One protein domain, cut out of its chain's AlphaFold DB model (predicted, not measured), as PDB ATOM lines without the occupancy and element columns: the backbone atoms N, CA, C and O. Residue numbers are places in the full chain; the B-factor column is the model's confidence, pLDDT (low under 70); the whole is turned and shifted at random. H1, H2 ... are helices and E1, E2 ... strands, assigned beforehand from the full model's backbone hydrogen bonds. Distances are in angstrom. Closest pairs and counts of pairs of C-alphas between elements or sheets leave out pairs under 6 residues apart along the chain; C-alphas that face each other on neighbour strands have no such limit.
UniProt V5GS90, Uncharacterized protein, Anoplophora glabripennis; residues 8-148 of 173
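AT A GLANCE: This is residues 8 to 148 of the 173 residues of an uncharacterized protein of Anoplophora glabripennis (UniProt V5GS90). The domain is a long, loosely matched sandwich: a strongly twisted sheet of three strands, E2, E3 and E4, lies partly face to face with the two-strand hairpin E6 and E7. The small strand pair E1 and E5 sits toward one end, beyond it the short helix H1 marks the tip, and the turn between E3 and E4 reaches to the opposite tip. The printed part has 141 residues, with seven named strands and one named helix in the order E1 E2 E3 E4 E5 H1 E6 E7; each sheet is antiparallel, the largest in the order E2, E3, E4. The class is mostly strand, though named elements hold 61 of the 141 residues. It is elongated, 60 by 35 by 20 A, and only just compact, close to loose, with a radius of gyration of the C-alphas of 17.3 A.

IN THESE COORDINATES: Start at C-alpha 33 at (-43.779, 5.196, 4.790), where E3, residues 33 to 44, begins its 34.7 A run. Before it find E2, residues 20 to 30, 25.0 A long, which bends by 74 degrees at residue 23. After it comes E4, residues 49 to 58, 24.3 A long, bending by 79 degrees at residue 52. E6, residues 122 to 130, spans 22.0 A, and E7, residues 138 to 145, spans 22.8 A, ending at C-alpha 145 at (-17.086, -2.311, 2.892). The short elements are E1, residues 8 to 10, 6.4 A; E5, residues 88 to 91, 10.5 A; and H1, residues 97 to 100, 5.7 A.

HOW THE PARTS SIT: E2, E3 and E4 form a meander, each strand the antiparallel neighbour of the one before. Look at N 26 and O 37, 2.9 A apart, for the hairpin E2 and E3, and at N 40 and O 55, 2.9 A, for the hairpin E3 and E4. This sheet and E6 with E7 make a sandwich, two sheets face to face, their best planes 40 degrees apart. The closest C-alphas of E2 and E6 are those of Ile 22 and Leu 122, 5.3 A. In the hairpin E6 and E7, N 128 and O 140 are 2.9 A apart. E1 and E5 are antiparallel, with N 8 and O 90 at 2.9 A, and the closest C-alphas of E1 and E3 are those of Leu 8 and Leu 34, 4.7 A. H1 is not on the three-strand sheet; it is too short for an O i to N i+4 pair, and its one O i to N i+3 pair is not within range.

THE WHOLE: The two C-alphas farthest apart are those of Lys 47 and Asp 98, 60.1 A. The links E4 to E5 and H1 to E6 are long, with 29 and 21 residues. The printed part has no cut, its mean pLDDT is 93.5, and no printed residue is under 70.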
ATOM      1  N   LEU A   8     -42.145   0.705   7.786       94.88
ATOM      2  CA  LEU A   8     -40.721   0.905   7.535       94.88
ATOM      3  C   LEU A   8     -40.274  -0.005   6.390       94.88
ATOM      4  O   LEU A   8     -40.406  -1.228   6.477       94.88
ATOM      5  N   PHE A   9     -39.722   0.587   5.336       95.19
ATOM      6  CA  PHE A   9     -39.111  -0.172   4.247       95.19
ATOM      7  C   PHE A   9     -37.758  -0.720   4.683       95.19
ATOM      8  O   PHE A   9     -36.957  -0.015   5.295       95.19
ATOM      9  N   LEU A  10     -37.522  -1.994   4.377       94.81
ATOM     10  CA  LEU A  10     -36.255  -2.658   4.632       94.81
ATOM     11  C   LEU A  10     -35.436  -2.607   3.349       94.81
ATOM     12  O   LEU A  10     -35.836  -3.137   2.308       94.81
ATOM     13  N   ASP A  11     -34.316  -1.903   3.423       93.62
ATOM     14  CA  ASP A  11     -33.498  -1.525   2.281       93.62
ATOM     15  C   ASP A  11     -32.053  -1.948   2.505       93.62
ATOM     16  O   ASP A  11     -31.520  -1.793   3.598       93.62
ATOM     17  N   ASP A  12     -31.405  -2.441   1.454       93.88
ATOM     18  CA  ASP A  12     -29.970  -2.722   1.419       93.88
ATOM     19  C   ASP A  12     -29.401  -2.140   0.128       93.88
ATOM     20  O   ASP A  12     -29.453  -2.742  -0.951       93.88
ATOM     21  N   LEU A  13     -28.952  -0.893   0.241       95.44
ATOM     22  CA  LEU A  13     -28.703  -0.010  -0.886       95.44
ATOM     23  C   LEU A  13     -27.222   0.035  -1.230       95.44
ATOM     24  O   LEU A  13     -26.349  -0.048  -0.364       95.44
ATOM     25  N   MET A  14     -26.942   0.229  -2.516       96.06
ATOM     26  CA  MET A  14     -25.597   0.450  -3.028       96.06
ATOM     27  C   MET A  14     -25.608   1.531  -4.114       96.06
ATOM     28  O   MET A  14     -26.599   1.649  -4.837       96.06
ATOM     29  N   PRO A  15     -24.514   2.295  -4.281       96.25
ATOM     30  CA  PRO A  15     -24.344   3.174  -5.429       96.25
ATOM     31  C   PRO A  15     -24.426   2.401  -6.749       96.25
ATOM     32  O   PRO A  15     -23.804   1.343  -6.866       96.25
ATOM     33  N   HIS A  16     -25.116   2.958  -7.747       93.56
ATOM     34  CA  HIS A  16     -25.185   2.380  -9.098       93.56
ATOM     35  C   HIS A  16     -23.802   2.285  -9.752       93.56
ATOM     36  O   HIS A  16     -23.464   1.281 -10.373       93.56
ATOM     37  N   GLU A  17     -22.977   3.313  -9.550       92.75
ATOM     38  CA  GLU A  17     -21.638   3.398 -10.119       92.75
ATOM     39  C   GLU A  17     -20.586   2.759  -9.209       92.75
ATOM     40  O   GLU A  17     -20.556   2.969  -7.990       92.75
ATOM     41  N   ALA A  18     -19.649   2.010  -9.797       89.38
ATOM     42  CA  ALA A  18     -18.573   1.351  -9.052       89.38
ATOM     43  C   ALA A  18     -17.645   2.356  -8.341       89.38
ATOM     44  O   ALA A  18     -17.209   2.085  -7.221       89.38
ATOM     45  N   SER A  19     -17.422   3.520  -8.955       91.00
ATOM     46  CA  SER A  19     -16.588   4.630  -8.469       91.00
ATOM     47  C   SER A  19     -17.241   5.482  -7.378       91.00
ATOM     48  O   SER A  19     -16.683   6.499  -6.990       91.00
ATOM     49  N   HIS A  20     -18.426   5.113  -6.894       95.50
ATOM     50  CA  HIS A  20     -19.122   5.853  -5.848       95.50
ATOM     51  C   HIS A  20     -19.162   5.085  -4.525       95.50
ATOM     52  O   HIS A  20     -19.242   3.848  -4.497       95.50
ATOM     53  N   LEU A  21     -19.148   5.854  -3.437       96.06
ATOM     54  CA  LEU A  21     -19.187   5.392  -2.054       96.06
ATOM     55  C   LEU A  21     -20.357   6.004  -1.293       96.06
ATOM     56  O   LEU A  21     -20.866   7.068  -1.647       96.06
ATOM     57  N   ILE A  22     -20.721   5.342  -0.200       97.56
ATOM     58  CA  ILE A  22     -21.678   5.846   0.778       97.56
ATOM     59  C   ILE A  22     -20.934   6.715   1.793       97.56
ATOM     60  O   ILE A  22     -19.906   6.305   2.330       97.56
ATOM     61  N   THR A  23     -21.467   7.905   2.070       96.75
ATOM     62  CA  THR A  23     -20.914   8.841   3.072       96.75
ATOM     63  C   THR A  23     -21.904   9.245   4.157       96.75
ATOM     64  O   THR A  23     -21.531   9.900   5.125       96.75
ATOM     65  N   GLY A  24     -23.157   8.817   4.034       96.62
ATOM     66  CA  GLY A  24     -24.176   9.046   5.044       96.62
ATOM     67  C   GLY A  24     -25.403   8.188   4.799       96.62
ATOM     68  O   GLY A  24     -25.569   7.607   3.726       96.62
ATOM     69  N   VAL A  25     -26.263   8.134   5.806       97.19
ATOM     70  CA  VAL A  25     -27.582   7.509   5.737       97.19
ATOM     71  C   VAL A  25     -28.596   8.454   6.360       97.19
ATOM     72  O   VAL A  25     -28.241   9.261   7.224       97.19
ATOM     73  N   ARG A  26     -29.853   8.362   5.944       96.38
ATOM     74  CA  ARG A  26     -30.954   9.067   6.602       96.38
ATOM     75  C   ARG A  26     -32.228   8.244   6.553       96.38
ATOM     76  O   ARG A  26     -32.373   7.350   5.724       96.38
ATOM     77  N   PHE A  27     -33.150   8.606   7.432       95.12
ATOM     78  CA  PHE A  27     -34.530   8.170   7.350       95.12
ATOM     79  C   PHE A  27     -35.380   9.331   6.849       95.12
ATOM     80  O   PHE A  27     -35.283  10.436   7.383       95.12
ATOM     81  N   GLU A  28     -36.207   9.080   5.841       94.69
ATOM     82  CA  GLU A  28     -37.140  10.065   5.303       94.69
ATOM     83  C   GLU A  28     -38.562   9.507   5.314       94.69
ATOM     84  O   GLU A  28     -38.790   8.327   5.050       94.69
ATOM     85  N   PHE A  29     -39.527  10.354   5.665       92.00
ATOM     86  CA  PHE A  29     -40.932   9.975   5.700       92.00
ATOM     87  C   PHE A  29     -41.611  10.419   4.401       92.00
ATOM     88  O   PHE A  29     -41.803  11.613   4.187       92.00
ATOM     89  N   ILE A  30     -41.969   9.462   3.541       88.69
ATOM     90  CA  ILE A  30     -42.506   9.710   2.194       88.69
ATOM     91  C   ILE A  30     -43.729   8.816   1.976       88.69
ATOM     92  O   ILE A  30     -43.655   7.603   2.181       88.69
ATOM     93  N   ASP A  31     -44.850   9.400   1.548       86.94
ATOM     94  CA  ASP A  31     -46.107   8.686   1.265       86.94
ATOM     95  C   ASP A  31     -46.581   7.794   2.430       86.94
ATOM     96  O   ASP A  31     -46.947   6.641   2.232       86.94
ATOM     97  N   ASN A  32     -46.525   8.305   3.664       88.19
ATOM     98  CA  ASN A  32     -46.826   7.571   4.905       88.19
ATOM     99  C   ASN A  32     -45.883   6.399   5.257       88.19
ATOM    100  O   ASN A  32     -46.134   5.682   6.228       88.19
ATOM    101  N   ASN A  33     -44.773   6.235   4.537       91.31
ATOM    102  CA  ASN A  33     -43.779   5.196   4.790       91.31
ATOM    103  C   ASN A  33     -42.468   5.813   5.283       91.31
ATOM    104  O   ASN A  33     -41.988   6.807   4.732       91.31
ATOM    105  N   LEU A  34     -41.857   5.199   6.293       93.94
ATOM    106  CA  LEU A  34     -40.488   5.503   6.690       93.94
ATOM    107  C   LEU A  34     -39.533   4.760   5.747       93.94
ATOM    108  O   LEU A  34     -39.594   3.535   5.631       93.94
ATOM    109  N   LYS A  35     -38.671   5.502   5.054       94.25
ATOM    110  CA  LYS A  35     -37.720   4.977   4.068       94.25
ATOM    111  C   LYS A  35     -36.296   5.197   4.540       94.25
ATOM    112  O   LYS A  35     -36.002   6.209   5.175       94.25
ATOM    113  N   PHE A  36     -35.427   4.250   4.216       95.25
ATOM    114  CA  PHE A  36     -33.997   4.352   4.453       95.25
ATOM    115  C   PHE A  36     -33.304   4.796   3.166       95.25
ATOM    116  O   PHE A  36     -33.536   4.231   2.099       95.25
ATOM    117  N   GLU A  37     -32.451   5.810   3.269       96.94
ATOM    118  CA  GLU A  37     -31.723   6.357   2.128       96.94
ATOM    119  C   GLU A  37     -30.228   6.440   2.405       96.94
ATOM    120  O   GLU A  37     -29.798   6.708   3.530       96.94
ATOM    121  N   ILE A  38     -29.431   6.283   1.347       98.00
ATOM    122  CA  ILE A  38     -27.975   6.446   1.389       98.00
ATOM    123  C   ILE A  38     -27.567   7.740   0.683       98.00
ATOM    124  O   ILE A  38     -28.052   8.033  -0.407       98.00
ATOM    125  N   ASN A  39     -26.655   8.504   1.285       98.12
ATOM    126  CA  ASN A  39     -25.982   9.622   0.629       98.12
ATOM    127  C   ASN A  39     -24.721   9.118  -0.071       98.12
ATOM    128  O   ASN A  39     -23.840   8.520   0.558       98.12
ATOM    129  N   VAL A  40     -24.637   9.379  -1.369       98.31
ATOM    130  CA  VAL A  40     -23.637   8.805  -2.262       98.31
ATOM    131  C   VAL A  40     -22.784   9.903  -2.885       98.31
ATOM    132  O   VAL A  40     -23.302  10.949  -3.272       98.31
ATOM    133  N   ARG A  41     -21.474   9.656  -2.985       98.19
ATOM    134  CA  ARG A  41     -20.479  10.574  -3.564       98.19
ATOM    135  C   ARG A  41     -19.510   9.831  -4.474       98.19
ATOM    136  O   ARG A  41     -19.224   8.655  -4.237       98.19
ATOM    137  N   ALA A  42     -18.986  10.516  -5.486       96.62
ATOM    138  CA  ALA A  42     -17.923   9.976  -6.321       96.62
ATOM    139  C   ALA A  42     -16.620   9.892  -5.516       96.62
ATOM    140  O   ALA A  42     -16.306  10.766  -4.704       96.62
ATOM    141  N   PHE A  43     -15.858   8.832  -5.751       94.94
ATOM    142  CA  PHE A  43     -14.640   8.509  -5.031       94.94
ATOM    143  C   PHE A  43     -13.510   8.191  -5.999       94.94
ATOM    144  O   PHE A  43     -13.624   7.328  -6.870       94.94
ATOM    145  N   ASN A  44     -12.391   8.881  -5.812       92.81
ATOM    146  CA  ASN A  44     -11.146   8.578  -6.489       92.81
ATOM    147  C   ASN A  44     -10.258   7.756  -5.546       92.81
ATOM    148  O   ASN A  44      -9.703   8.307  -4.593       92.81
ATOM    149  N   PHE A  45     -10.133   6.454  -5.823       89.06
ATOM    150  CA  PHE A  45      -9.340   5.534  -5.005       89.06
ATOM    151  C   PHE A  45      -7.854   5.904  -4.994       89.06
ATOM    152  O   PHE A  45      -7.263   6.002  -3.925       89.06
ATOM    153  N   GLU A  46      -7.273   6.180  -6.164       89.19
ATOM    154  CA  GLU A  46      -5.845   6.494  -6.311       89.19
ATOM    155  C   GLU A  46      -5.426   7.736  -5.512       89.19
ATOM    156  O   GLU A  46      -4.340   7.776  -4.939       89.19
ATOM    157  N   LYS A  47      -6.288   8.757  -5.468       92.19
ATOM    158  CA  LYS A  47      -6.020  10.027  -4.778       92.19
ATOM    159  C   LYS A  47      -6.546  10.064  -3.345       92.19
ATOM    160  O   LYS A  47      -6.191  10.977  -2.607       92.19
ATOM    161  N   GLY A  48      -7.429   9.141  -2.964       90.81
ATOM    162  CA  GLY A  48      -8.118   9.163  -1.671       90.81
ATOM    163  C   GLY A  48      -9.074  10.351  -1.497       90.81
ATOM    164  O   GLY A  48      -9.259  10.825  -0.379       90.81
ATOM    165  N   ILE A  49      -9.664  10.861  -2.585       94.69
ATOM    166  CA  ILE A  49     -10.506  12.073  -2.573       94.69
ATOM    167  C   ILE A  49     -11.962  11.721  -2.881       94.69
ATOM    168  O   ILE A  49     -12.248  10.906  -3.760       94.69
ATOM    169  N   ILE A  50     -12.880  12.384  -2.179       95.31
ATOM    170  CA  ILE A  50     -14.329  12.287  -2.370       95.31
ATOM    171  C   ILE A  50     -14.849  13.601  -2.974       95.31
ATOM    172  O   ILE A  50     -14.376  14.680  -2.617       95.31
ATOM    173  N   SER A  51     -15.818  13.521  -3.889       96.38
ATOM    174  CA  SER A  51     -16.457  14.698  -4.491       96.38
ATOM    175  C   SER A  51     -17.299  15.496  -3.492       96.38
ATOM    176  O   SER A  51     -17.912  14.948  -2.570       96.38
ATOM    177  N   ASN A  52     -17.410  16.806  -3.722       95.88
ATOM    178  CA  ASN A  52     -18.346  17.650  -2.974       95.88
ATOM    179  C   ASN A  52     -19.804  17.377  -3.361       95.88
ATOM    180  O   ASN A  52     -20.679  17.458  -2.495       95.88
ATOM    181  N   ASP A  53     -20.042  16.998  -4.616       96.06
ATOM    182  CA  ASP A  53     -21.368  16.641  -5.108       96.06
ATOM    183  C   ASP A  53     -21.829  15.318  -4.504       96.06
ATOM    184  O   ASP A  53     -21.054  14.359  -4.400       96.06
ATOM    185  N   SER A  54     -23.100  15.284  -4.106       97.25
ATOM    186  CA  SER A  54     -23.742  14.107  -3.532       97.25
ATOM    187  C   SER A  54     -25.194  14.011  -3.973       97.25
ATOM    188  O   SER A  54     -25.824  15.026  -4.269       97.25
ATOM    189  N   TYR A  55     -25.734  12.802  -3.953       97.44
ATOM    190  CA  TYR A  55     -27.151  12.544  -4.176       97.44
ATOM    191  C   TYR A  55     -27.630  11.425  -3.253       97.44
ATOM    192  O   TYR A  55     -26.823  10.675  -2.696       97.44
ATOM    193  N   TYR A  56     -28.945  11.339  -3.063       97.31
ATOM    194  CA  TYR A  56     -29.563  10.283  -2.271       97.31
ATOM    195  C   TYR A  56     -30.082   9.164  -3.170       97.31
ATOM    196  O   TYR A  56     -30.595   9.422  -4.258       97.31
ATOM    197  N   ILE A  57     -29.941   7.925  -2.703       96.12
ATOM    198  CA  ILE A  57     -30.554   6.738  -3.305       96.12
ATOM    199  C   ILE A  57     -31.516   6.140  -2.281       96.12
ATOM    200  O   ILE A  57     -31.174   6.033  -1.103       96.12
ATOM    201  N   PHE A  58     -32.681   5.712  -2.757       93.06
ATOM    202  CA  PHE A  58     -33.707   5.001  -2.000       93.06
ATOM    203  C   PHE A  58     -34.194   3.790  -2.810       93.06
ATOM    204  O   PHE A  58     -34.011   3.732  -4.029       93.06
ATOM    205  N   GLY A  59     -34.788   2.798  -2.146       90.12
ATOM    206  CA  GLY A  59     -35.297   1.604  -2.826       90.12
ATOM    207  C   GLY A  59     -36.682   1.795  -3.467       90.12
ATOM    208  O   GLY A  59     -37.393   2.760  -3.203       90.12
ATOM    209  N   GLY A  60     -37.106   0.835  -4.295       85.75
ATOM    210  CA  GLY A  60     -38.396   0.872  -5.004       85.75
ATOM    211  C   GLY A  60     -39.645   0.763  -4.107       85.75
ATOM    212  O   GLY A  60     -39.548   0.622  -2.888       85.75
ATOM    213  N   GLN A  61     -40.838   0.811  -4.716       77.75
ATOM    214  CA  GLN A  61     -42.133   0.857  -3.999       77.75
ATOM    215  C   GLN A  61     -42.837  -0.505  -3.867       77.75
ATOM    216  O   GLN A  61     -43.569  -0.719  -2.906       77.75
ATOM    217  N   ASN A  62     -42.634  -1.432  -4.809       86.06
ATOM    218  CA  ASN A  62     -43.264  -2.754  -4.755       86.06
ATOM    219  C   ASN A  62     -42.549  -3.613  -3.713       86.06
ATOM    220  O   ASN A  62     -41.413  -4.032  -3.938       86.06
ATOM    221  N   ARG A  63     -43.201  -3.834  -2.568       90.00
ATOM    222  CA  ARG A  63     -42.603  -4.502  -1.412       90.00
ATOM    223  C   ARG A  63     -43.524  -5.567  -0.828       90.00
ATOM    224  O   ARG A  63     -44.736  -5.374  -0.756       90.00
ATOM    225  N   ASN A  64     -42.933  -6.648  -0.332       93.06
ATOM    226  CA  ASN A  64     -43.642  -7.687   0.404       93.06
ATOM    227  C   ASN A  64     -43.667  -7.365   1.902       93.06
ATOM    228  O   ASN A  64     -42.650  -7.001   2.496       93.06
ATOM    229  N   LYS A  65     -44.835  -7.521   2.528       93.75
ATOM    230  CA  LYS A  65     -44.977  -7.351   3.973       93.75
ATOM    231  C   LYS A  65     -44.376  -8.543   4.705       93.75
ATOM    232  O   LYS A  65     -44.769  -9.680   4.446       93.75
ATOM    233  N   ILE A  66     -43.515  -8.289   5.685       93.75
ATOM    234  CA  ILE A  66     -43.129  -9.311   6.657       93.75
ATOM    235  C   ILE A  66     -44.297  -9.528   7.621       93.75
ATOM    236  O   ILE A  66     -44.769  -8.598   8.280       93.75
ATOM    237  N   ASN A  67     -44.778 -10.768   7.701       92.00
ATOM    238  CA  ASN A  67     -45.897 -11.117   8.568       92.00
ATOM    239  C   ASN A  67     -45.438 -11.277  10.026       92.00
ATOM    240  O   ASN A  67     -44.812 -12.277  10.380       92.00
ATOM    241  N   ILE A  68     -45.797 -10.315  10.877       93.31
ATOM    242  CA  ILE A  68     -45.585 -10.358  12.327       93.31
ATOM    243  C   ILE A  68     -46.947 -10.602  12.994       93.31
ATOM    244  O   ILE A  68     -47.658  -9.668  13.363       93.31
ATOM    245  N   TYR A  69     -47.344 -11.872  13.094       93.00
ATOM    246  CA  TYR A  69     -48.663 -12.270  13.594       93.00
ATOM    247  C   TYR A  69     -48.616 -12.737  15.052       93.00
ATOM    248  O   TYR A  69     -47.861 -13.650  15.385       93.00
ATOM    249  N   ASN A  70     -49.454 -12.128  15.898       95.25
ATOM    250  CA  ASN A  70     -49.585 -12.416  17.334       95.25
ATOM    251  C   ASN A  70     -48.226 -12.626  18.062       95.25
ATOM    252  O   ASN A  70     -48.016 -13.666  18.709       95.25
ATOM    253  N   PRO A  71     -47.270 -11.685  17.909       96.62
ATOM    254  CA  PRO A  71     -45.899 -11.870  18.372       96.62
ATOM    255  C   PRO A  71     -45.784 -11.737  19.892       96.62
ATOM    256  O   PRO A  71     -46.443 -10.907  20.506       96.62
ATOM    257  N   ASP A  72     -44.898 -12.509  20.504       97.25
ATOM    258  CA  ASP A  72     -44.379 -12.209  21.839       97.25
ATOM    259  C   ASP A  72     -43.278 -11.127  21.771       97.25
ATOM    260  O   ASP A  72     -42.792 -10.778  20.687       97.25
ATOM    261  N   VAL A  73     -42.864 -10.597  22.920       97.31
ATOM    262  CA  VAL A  73     -41.842  -9.548  23.027       97.31
ATOM    263  C   VAL A  73     -40.505 -10.032  22.429       97.31
ATOM    264  O   VAL A  73     -40.063 -11.139  22.744       97.31
ATOM    265  N   PRO A  74     -39.804  -9.237  21.589       96.25
ATOM    266  CA  PRO A  74     -38.598  -9.684  20.882       96.25
ATOM    267  C   PRO A  74     -37.490 -10.238  21.787       96.25
ATOM    268  O   PRO A  74     -36.811 -11.193  21.417       96.25
ATOM    269  N   THR A  75     -37.321  -9.666  22.981       95.31
ATOM    270  CA  THR A  75     -36.296 -10.057  23.963       95.31
ATOM    271  C   THR A  75     -36.590 -11.378  24.673       95.31
ATOM    272  O   THR A  75     -35.675 -11.959  25.246       95.31
ATOM    273  N   ALA A  76     -37.828 -11.878  24.614       95.12
ATOM    274  CA  ALA A  76     -38.192 -13.201  25.122       95.12
ATOM    275  C   ALA A  76     -37.851 -14.328  24.130       95.12
ATOM    276  O   ALA A  76     -38.001 -15.510  24.448       95.12
ATOM    277  N   SER A  77     -37.413 -13.984  22.913       94.19
ATOM    278  CA  SER A  77     -37.081 -14.974  21.896       94.19
ATOM    279  C   SER A  77     -35.823 -15.763  22.273       94.19
ATOM    280  O   SER A  77     -34.796 -15.157  22.580       94.19
ATOM    281  N   PRO A  78     -35.830 -17.106  22.170       91.81
ATOM    282  CA  PRO A  78     -34.648 -17.924  22.451       91.81
ATOM    283  C   PRO A  78     -33.560 -17.802  21.371       91.81
ATOM    284  O   PRO A  78     -32.437 -18.251  21.575       91.81
ATOM    285  N   ALA A  79     -33.900 -17.254  20.201       89.75
ATOM    286  CA  ALA A  79     -32.986 -17.060  19.081       89.75
ATOM    287  C   ALA A  79     -33.438 -15.887  18.200       89.75
ATOM    288  O   ALA A  79     -34.601 -15.480  18.224       89.75
ATOM    289  N   SER A  80     -32.531 -15.365  17.380       85.69
ATOM    290  CA  SER A  80     -32.844 -14.383  16.345       85.69
ATOM    291  C   SER A  80     -32.279 -14.888  15.026       85.69
ATOM    292  O   SER A  80     -31.074 -15.102  14.912       85.69
ATOM    293  N   GLU A  81     -33.157 -15.139  14.060       88.00
ATOM    294  CA  GLU A  81     -32.782 -15.618  12.733       88.00
ATOM    295  C   GLU A  81     -32.763 -14.436  11.767       88.00
ATOM    296  O   GLU A  81     -33.646 -13.574  11.802       88.00
ATOM    297  N   ASN A  82     -31.751 -14.382  10.904       80.75
ATOM    298  CA  ASN A  82     -31.693 -13.361   9.868       80.75
ATOM    299  C   ASN A  82     -32.773 -13.660   8.832       80.75
ATOM    300  O   ASN A  82     -32.676 -14.642   8.100       80.75
ATOM    301  N   ASN A  83     -33.781 -12.797   8.756       72.69
ATOM    302  CA  ASN A  83     -34.806 -12.861   7.727       72.69
ATOM    303  C   ASN A  83     -34.598 -11.683   6.774       72.69
ATOM    304  O   ASN A  83     -35.311 -10.679   6.793       72.69
ATOM    305  N   PHE A  84     -33.519 -11.798   6.003       72.12
ATOM    306  CA  PHE A  84     -33.143 -10.820   5.000       72.12
ATOM    307  C   PHE A  84     -33.763 -11.211   3.662       72.12
ATOM    308  O   PHE A  84     -33.272 -12.120   2.994       72.12
ATOM    309  N   ASP A  85     -34.822 -10.508   3.275       72.81
ATOM    310  CA  ASP A  85     -35.357 -10.564   1.920       72.81
ATOM    311  C   ASP A  85     -35.393  -9.153   1.329       72.81
ATOM    312  O   ASP A  85     -35.830  -8.187   1.969       72.81
ATOM    313  N   ALA A  86     -34.890  -9.042   0.103       72.00
ATOM    314  CA  ALA A  86     -34.885  -7.791  -0.627       72.00
ATOM    315  C   ALA A  86     -36.329  -7.381  -0.940       72.00
ATOM    316  O   ALA A  86     -37.204  -8.213  -1.154       72.00
ATOM    317  N   ASN A  87     -36.585  -6.075  -1.018       85.81
ATOM    318  CA  ASN A  87     -37.918  -5.546  -1.308       85.81
ATOM    319  C   ASN A  87     -38.976  -5.941  -0.264       85.81
ATOM    320  O   ASN A  87     -40.122  -6.225  -0.609       85.81
ATOM    321  N   THR A  88     -38.624  -5.915   1.019       93.50
ATOM    322  CA  THR A  88     -39.585  -6.127   2.106       93.50
ATOM    323  C   THR A  88     -39.859  -4.857   2.902       93.50
ATOM    324  O   THR A  88     -39.145  -3.856   2.805       93.50
ATOM    325  N   TYR A  89     -40.942  -4.882   3.672       95.19
ATOM    326  CA  TYR A  89     -41.243  -3.883   4.689       95.19
ATOM    327  C   TYR A  89     -41.818  -4.536   5.940       95.19
ATOM    328  O   TYR A  89     -42.377  -5.636   5.895       95.19
ATOM    329  N   VAL A  90     -41.720  -3.821   7.054       95.31
ATOM    330  CA  VAL A  90     -42.387  -4.160   8.313       95.31
ATOM    331  C   VAL A  90     -43.389  -3.076   8.672       95.31
ATOM    332  O   VAL A  90     -43.215  -1.909   8.324       95.31
ATOM    333  N   GLU A  91     -44.435  -3.466   9.390       95.44
ATOM    334  CA  GLU A  91     -45.314  -2.527  10.078       95.44
ATOM    335  C   GLU A  91     -45.100  -2.659  11.581       95.44
ATOM    336  O   GLU A  91     -45.164  -3.766  12.117       95.44
ATOM    337  N   PHE A  92     -44.886  -1.533  12.261       95.38
ATOM    338  CA  PHE A  92     -44.888  -1.505  13.717       95.38
ATOM    339  C   PHE A  92     -46.280  -1.868  14.234       95.38
ATOM    340  O   PHE A  92     -47.269  -1.228  13.887       95.38
ATOM    341  N   THR A  93     -46.367  -2.892  15.070       95.06
ATOM    342  CA  THR A  93     -47.623  -3.399  15.625       95.06
ATOM    343  C   THR A  93     -47.473  -3.658  17.117       95.06
ATOM    344  O   THR A  93     -46.384  -3.549  17.671       95.06
ATOM    345  N   HIS A  94     -48.571  -3.983  17.783       95.56
ATOM    346  CA  HIS A  94     -48.548  -4.411  19.172       95.56
ATOM    347  C   HIS A  94     -48.131  -5.889  19.305       95.56
ATOM    348  O   HIS A  94     -48.286  -6.693  18.379       95.56
ATOM    349  N   SER A  95     -47.633  -6.246  20.485       97.25
ATOM    350  CA  SER A  95     -47.430  -7.616  20.947       97.25
ATOM    351  C   SER A  95     -48.758  -8.360  21.141       97.25
ATOM    352  O   SER A  95     -49.847  -7.801  21.039       97.25
ATOM    353  N   SER A  96     -48.697  -9.662  21.388       97.31
ATOM    354  CA  SER A  96     -49.867 -10.510  21.588       97.31
ATOM    355  C   SER A  96     -50.739 -10.025  22.748       97.31
ATOM    356  O   SER A  96     -50.230  -9.700  23.821       97.31
ATOM    357  N   PHE A  97     -52.062 -10.057  22.564       96.81
ATOM    358  CA  PHE A  97     -53.012  -9.833  23.658       96.81
ATOM    359  C   PHE A  97     -52.898 -10.910  24.746       96.81
ATOM    360  O   PHE A  97     -52.991 -10.590  25.926       96.81
ATOM    361  N   ASP A  98     -52.646 -12.163  24.365       96.81
ATOM    362  CA  ASP A  98     -52.594 -13.281  25.313       96.81
ATOM    363  C   ASP A  98     -51.256 -13.354  26.061       96.81
ATOM    364  O   ASP A  98     -51.220 -13.761  27.220       96.81
ATOM    365  N   LYS A  99     -50.150 -12.980  25.401       95.56
ATOM    366  CA  LYS A  99     -48.793 -13.114  25.969       95.56
ATOM    367  C   LYS A  99     -48.301 -11.854  26.681       95.56
ATOM    368  O   LYS A  99     -47.551 -11.967  27.641       95.56
ATOM    369  N   ASP A 100     -48.716 -10.675  26.212       96.56
ATOM    370  CA  ASP A 100     -48.203  -9.377  26.681       96.56
ATOM    371  C   ASP A 100     -49.290  -8.283  26.706       96.56
ATOM    372  O   ASP A 100     -49.003  -7.087  26.674       96.56
ATOM    373  N   ALA A 101     -50.572  -8.676  26.715       96.62
ATOM    374  CA  ALA A 101     -51.716  -7.760  26.763       96.62
ATOM    375  C   ALA A 101     -51.657  -6.612  25.727       96.62
ATOM    376  O   ALA A 101     -52.204  -5.535  25.971       96.62
ATOM    377  N   ALA A 102     -50.998  -6.839  24.581       95.75
ATOM    378  CA  ALA A 102     -50.752  -5.847  23.532       95.75
ATOM    379  C   ALA A 102     -50.050  -4.553  23.995       95.75
ATOM    380  O   ALA A 102     -50.248  -3.491  23.402       95.75
ATOM    381  N   GLN A 103     -49.231  -4.622  25.048       95.75
ATOM    382  CA  GLN A 103     -48.602  -3.441  25.652       95.75
ATOM    383  C   GLN A 103     -47.320  -2.992  24.939       95.75
ATOM    384  O   GLN A 103     -46.952  -1.818  25.019       95.75
ATOM    385  N   THR A 104     -46.645  -3.893  24.224       96.94
ATOM    386  CA  THR A 104     -45.345  -3.617  23.602       96.94
ATOM    387  C   THR A 104     -45.475  -3.348  22.106       96.94
ATOM    388  O   THR A 104     -46.054  -4.144  21.375       96.94
ATOM    389  N   THR A 105     -44.861  -2.267  21.617       96.00
ATOM    390  CA  THR A 105     -44.713  -2.016  20.173       96.00
ATOM    391  C   THR A 105     -43.518  -2.782  19.614       96.00
ATOM    392  O   THR A 105     -42.401  -2.637  20.104       96.00
ATOM    393  N   VAL A 106     -43.734  -3.560  18.559       96.81
ATOM    394  CA  VAL A 106     -42.735  -4.401  17.889       96.81
ATOM    395  C   VAL A 106     -42.722  -4.132  16.377       96.81
ATOM    396  O   VAL A 106     -43.749  -3.699  15.852       96.81
ATOM    397  N   PRO A 107     -41.623  -4.398  15.642       96.81
ATOM    398  CA  PRO A 107     -40.307  -4.866  16.107       96.81
ATOM    399  C   PRO A 107     -39.532  -3.815  16.917       96.81
ATOM    400  O   PRO A 107     -39.830  -2.623  16.862       96.81
ATOM    401  N   PHE A 108     -38.506  -4.256  17.649       97.38
ATOM    402  CA  PHE A 108     -37.544  -3.358  18.301       97.38
ATOM    403  C   PHE A 108     -36.435  -2.925  17.341       97.38
ATOM    404  O   PHE A 108     -36.176  -3.590  16.346       97.38
ATOM    405  N   PHE A 109     -35.740  -1.832  17.652       96.31
ATOM    406  CA  PHE A 109     -34.484  -1.506  16.981       96.31
ATOM    407  C   PHE A 109     -33.324  -2.198  17.687       96.31
ATOM    408  O   PHE A 109     -33.194  -2.116  18.908       96.31
ATOM    409  N   ASP A 110     -32.473  -2.857  16.912       95.50
ATOM    410  CA  ASP A 110     -31.171  -3.293  17.381       95.50
ATOM    411  C   ASP A 110     -30.221  -2.092  17.395       95.50
ATOM    412  O   ASP A 110     -29.877  -1.531  16.353       95.50
ATOM    413  N   THR A 111     -29.839  -1.669  18.597       94.12
ATOM    414  CA  THR A 111     -28.988  -0.497  18.829       94.12
ATOM    415  C   THR A 111     -27.502  -0.841  18.896       94.12
ATOM    416  O   THR A 111     -26.685   0.032  19.195       94.12
ATOM    417  N   GLN A 112     -27.130  -2.096  18.629       94.12
ATOM    418  CA  GLN A 112     -25.730  -2.500  18.593       94.12
ATOM    419  C   GLN A 112     -24.969  -1.736  17.495       94.12
ATOM    420  O   GLN A 112     -25.470  -1.582  16.377       94.12
ATOM    421  N   PRO A 113     -23.747  -1.249  17.785       93.94
ATOM    422  CA  PRO A 113     -22.967  -0.507  16.807       93.94
ATOM    423  C   PRO A 113     -22.535  -1.424  15.661       93.94
ATOM    424  O   PRO A 113     -21.942  -2.480  15.878       93.94
ATOM    425  N   VAL A 114     -22.778  -0.975  14.431       94.44
ATOM    426  CA  VAL A 114     -22.309  -1.634  13.209       94.44
ATOM    427  C   VAL A 114     -21.281  -0.725  12.551       94.44
ATOM    428  O   VAL A 114     -21.613   0.331  12.017       94.44
ATOM    429  N   ALA A 115     -20.014  -1.125  12.637       94.62
ATOM    430  CA  ALA A 115     -18.874  -0.367  12.138       94.62
ATOM    431  C   ALA A 115     -17.834  -1.303  11.516       94.62
ATOM    432  O   ALA A 115     -17.729  -2.472  11.890       94.62
ATOM    433  N   SER A 116     -17.055  -0.785  10.568       93.69
ATOM    434  CA  SER A 116     -15.902  -1.492  10.015       93.69
ATOM    435  C   SER A 116     -14.680  -1.288  10.909       93.69
ATOM    436  O   SER A 116     -14.393  -0.174  11.352       93.69
ATOM    437  N   TYR A 117     -13.958  -2.377  11.177       92.06
ATOM    438  CA  TYR A 117     -12.662  -2.332  11.842       92.06
ATOM    439  C   TYR A 117     -11.643  -3.164  11.046       92.06
ATOM    440  O   TYR A 117     -11.820  -4.381  10.944       92.06
ATOM    441  N   PRO A 118     -10.593  -2.542  10.474       92.06
ATOM    442  CA  PRO A 118     -10.300  -1.103  10.491       92.06
ATOM    443  C   PRO A 118     -11.352  -0.270   9.736       92.06
ATOM    444  O   PRO A 118     -12.140  -0.808   8.957       92.06
ATOM    445  N   ALA A 119     -11.355   1.048   9.971       91.75
ATOM    446  CA  ALA A 119     -12.241   1.962   9.259       91.75
ATOM    447  C   ALA A 119     -11.997   1.853   7.748       91.75
ATOM    448  O   ALA A 119     -10.875   2.036   7.273       91.75
ATOM    449  N   ALA A 120     -13.056   1.548   7.004       92.81
ATOM    450  CA  ALA A 120     -12.999   1.330   5.567       92.81
ATOM    451  C   ALA A 120     -14.163   2.041   4.861       92.81
ATOM    452  O   ALA A 120     -15.252   2.139   5.439       92.81
ATOM    453  N   PRO A 121     -13.969   2.499   3.609       93.81
ATOM    454  CA  PRO A 121     -15.050   3.079   2.825       93.81
ATOM    455  C   PRO A 121     -16.221   2.107   2.659       93.81
ATOM    456  O   PRO A 121     -16.017   0.897   2.550       93.81
ATOM    457  N   LEU A 122     -17.451   2.622   2.620       95.81
ATOM    458  CA  LEU A 122     -18.663   1.802   2.560       95.81
ATOM    459  C   LEU A 122     -19.217   1.735   1.135       95.81
ATOM    460  O   LEU A 122     -19.373   2.760   0.465       95.81
ATOM    461  N   LYS A 123     -19.548   0.519   0.683       95.81
ATOM    462  CA  LYS A 123     -20.194   0.273  -0.614       95.81
ATOM    463  C   LYS A 123     -21.676  -0.046  -0.492       95.81
ATOM    464  O   LYS A 123     -22.423   0.266  -1.416       95.81
ATOM    465  N   ARG A 124     -22.097  -0.650   0.621       96.19
ATOM    466  CA  ARG A 124     -23.510  -0.924   0.906       96.19
ATOM    467  C   ARG A 124     -23.856  -0.509   2.323       96.19
ATOM    468  O   ARG A 124     -23.012  -0.619   3.216       96.19
ATOM    469  N   ALA A 125     -25.078  -0.044   2.507       96.75
ATOM    470  CA  ALA A 125     -25.657   0.214   3.812       96.75
ATOM    471  C   ALA A 125     -27.144  -0.112   3.751       96.75
ATOM    472  O   ALA A 125     -27.795   0.108   2.726       96.75
ATOM    473  N   GLY A 126     -27.671  -0.621   4.851       95.19
ATOM    474  CA  GLY A 126     -29.049  -1.052   4.893       95.19
ATOM    475  C   GLY A 126     -29.584  -1.264   6.290       95.19
ATOM    476  O   GLY A 126     -28.869  -1.151   7.288       95.19
ATOM    477  N   ILE A 127     -30.857  -1.626   6.325       94.88
ATOM    478  CA  ILE A 127     -31.584  -2.081   7.498       94.88
ATOM    479  C   ILE A 127     -32.374  -3.331   7.133       94.88
ATOM    480  O   ILE A 127     -32.948  -3.431   6.049       94.88
ATOM    481  N   TYR A 128     -32.408  -4.291   8.043       94.94
ATOM    482  CA  TYR A 128     -33.079  -5.561   7.822       94.94
ATOM    483  C   TYR A 128     -33.824  -6.028   9.059       94.94
ATOM    484  O   TYR A 128     -33.558  -5.574  10.171       94.94
ATOM    485  N   TYR A 129     -34.757  -6.951   8.855       95.75
ATOM    486  CA  TYR A 129     -35.473  -7.607   9.932       95.75
ATOM    487  C   TYR A 129     -34.780  -8.919  10.312       95.75
ATOM    488  O   TYR A 129     -34.408  -9.726   9.459       95.75
ATOM    489  N   LYS A 130     -34.626  -9.156  11.610       94.00
ATOM    490  CA  LYS A 130     -34.202 -10.443  12.165       94.00
ATOM    491  C   LYS A 130     -35.104 -10.833  13.318       94.00
ATOM    492  O   LYS A 130     -35.482 -10.006  14.143       94.00
ATOM    493  N   GLY A 131     -35.462 -12.098  13.411       92.56
ATOM    494  CA  GLY A 131     -36.397 -12.554  14.424       92.56
ATOM    495  C   GLY A 131     -36.816 -13.987  14.200       92.56
ATOM    496  O   GLY A 131     -36.532 -14.581  13.167       92.56
ATOM    497  N   LYS A 132     -37.501 -14.536  15.193       92.31
ATOM    498  CA  LYS A 132     -38.055 -15.883  15.145       92.31
ATOM    499  C   LYS A 132     -39.571 -15.801  15.032       92.31
ATOM    500  O   LYS A 132     -40.192 -14.939  15.654       92.31
ATOM    501  N   THR A 133     -40.176 -16.713  14.275       92.06
ATOM    502  CA  THR A 133     -41.638 -16.831  14.201       92.06
ATOM    503  C   THR A 133     -42.247 -16.930  15.601       92.06
ATOM    504  O   THR A 133     -41.776 -17.692  16.444       92.06
ATOM    505  N   GLY A 134     -43.303 -16.152  15.841       93.69
ATOM    506  CA  GLY A 134     -43.967 -16.061  17.142       93.69
ATOM    507  C   GLY A 134     -43.424 -14.967  18.064       93.69
ATOM    508  O   GLY A 134     -44.008 -14.782  19.130       93.69
ATOM    509  N   TYR A 135     -42.389 -14.228  17.649       96.12
ATOM    510  CA  TYR A 135     -41.808 -13.080  18.356       96.12
ATOM    511  C   TYR A 135     -41.756 -11.844  17.453       96.12
ATOM    512  O   TYR A 135     -41.759 -11.956  16.228       96.12
ATOM    513  N   GLY A 136     -41.698 -10.657  18.060       96.00
ATOM    514  CA  GLY A 136     -41.784  -9.384  17.342       96.00
ATOM    515  C   GLY A 136     -40.543  -9.012  16.526       96.00
ATOM    516  O   GLY A 136     -40.642  -8.157  15.657       96.00
ATOM    517  N   GLY A 137     -39.397  -9.646  16.793       96.00
ATOM    518  CA  GLY A 137     -38.140  -9.427  16.074       96.00
ATOM    519  C   GLY A 137     -37.509  -8.038  16.250       96.00
ATOM    520  O   GLY A 137     -37.940  -7.218  17.064       96.00
ATOM    521  N   PHE A 138     -36.448  -7.805  15.482       96.62
ATOM    522  CA  PHE A 138     -35.590  -6.628  15.537       96.62
ATOM    523  C   PHE A 138     -35.325  -6.071  14.136       96.62
ATOM    524  O   PHE A 138     -35.142  -6.829  13.186       96.62
ATOM    525  N   ILE A 139     -35.239  -4.749  14.030       96.38
ATOM    526  CA  ILE A 139     -34.702  -4.023  12.881       96.38
ATOM    527  C   ILE A 139     -33.232  -3.737  13.174       96.38
ATOM    528  O   ILE A 139     -32.934  -3.038  14.140       96.38
ATOM    529  N   ALA A 140     -32.324  -4.253  12.355       95.19
ATOM    530  CA  ALA A 140     -30.887  -4.112  12.556       95.19
ATOM    531  C   ALA A 140     -30.213  -3.406  11.371       95.19
ATOM    532  O   ALA A 140     -30.577  -3.667  10.220       95.19
ATOM    533  N   PRO A 141     -29.224  -2.528  11.618       95.25
ATOM    534  CA  PRO A 141     -28.413  -1.952  10.557       95.25
ATOM    535  C   PRO A 141     -27.424  -2.979   9.990       95.25
ATOM    536  O   PRO A 141     -26.984  -3.903  10.675       95.25
ATOM    537  N   THR A 142     -27.044  -2.801   8.730       94.69
ATOM    538  CA  THR A 142     -25.990  -3.573   8.061       94.69
ATOM    539  C   THR A 142     -25.136  -2.662   7.188       94.69
ATOM    540  O   THR A 142     -25.625  -1.670   6.644       94.69
ATOM    541  N   ILE A 143     -23.854  -2.996   7.048       96.38
ATOM    542  CA  ILE A 143     -22.919  -2.307   6.156       96.38
ATOM    543  C   ILE A 143     -22.069  -3.325   5.398       96.38
ATOM    544  O   ILE A 143     -21.784  -4.418   5.883       96.38
ATOM    545  N   THR A 144     -21.613  -2.951   4.208       95.75
ATOM    546  CA  THR A 144     -20.594  -3.694   3.457       95.75
ATOM    547  C   THR A 144     -19.505  -2.732   3.017       95.75
ATOM    548  O   THR A 144     -19.788  -1.662   2.469       95.75
ATOM    549  N   THR A 145     -18.255  -3.112   3.257       95.44
ATOM    550  CA  THR A 145     -17.086  -2.311   2.892       95.44
ATOM    551  C   THR A 145     -16.822  -2.347   1.392       95.44
ATOM    552  O   THR A 145     -17.226  -3.263   0.677       95.44
ATOM    553  N   TYR A 146     -16.127  -1.327   0.911       92.44
ATOM    554  CA  TYR A 146     -15.648  -1.243  -0.455       92.44
ATOM    555  C   TYR A 146     -14.609  -2.327  -0.747       92.44
ATOM    556  O   TYR A 146     -13.649  -2.500   0.003       92.44
ATOM    557  N   ASP A 147     -14.797  -3.032  -1.858       90.31
ATOM    558  CA  ASP A 147     -13.838  -4.009  -2.362       90.31
ATOM    559  C   ASP A 147     -12.698  -3.292  -3.099       90.31
ATOM    560  O   ASP A 147     -12.837  -2.877  -4.253       90.31
ATOM    561  N   PHE A 148     -11.568  -3.130  -2.411       87.75
ATOM    562  CA  PHE A 148     -10.371  -2.490  -2.954       87.75
ATOM    563  C   PHE A 148      -9.508  -3.425  -3.808       87.75
ATOM    564  O   PHE A 148      -8.562  -2.946  -4.430       87.75
TER     565      PHE A 148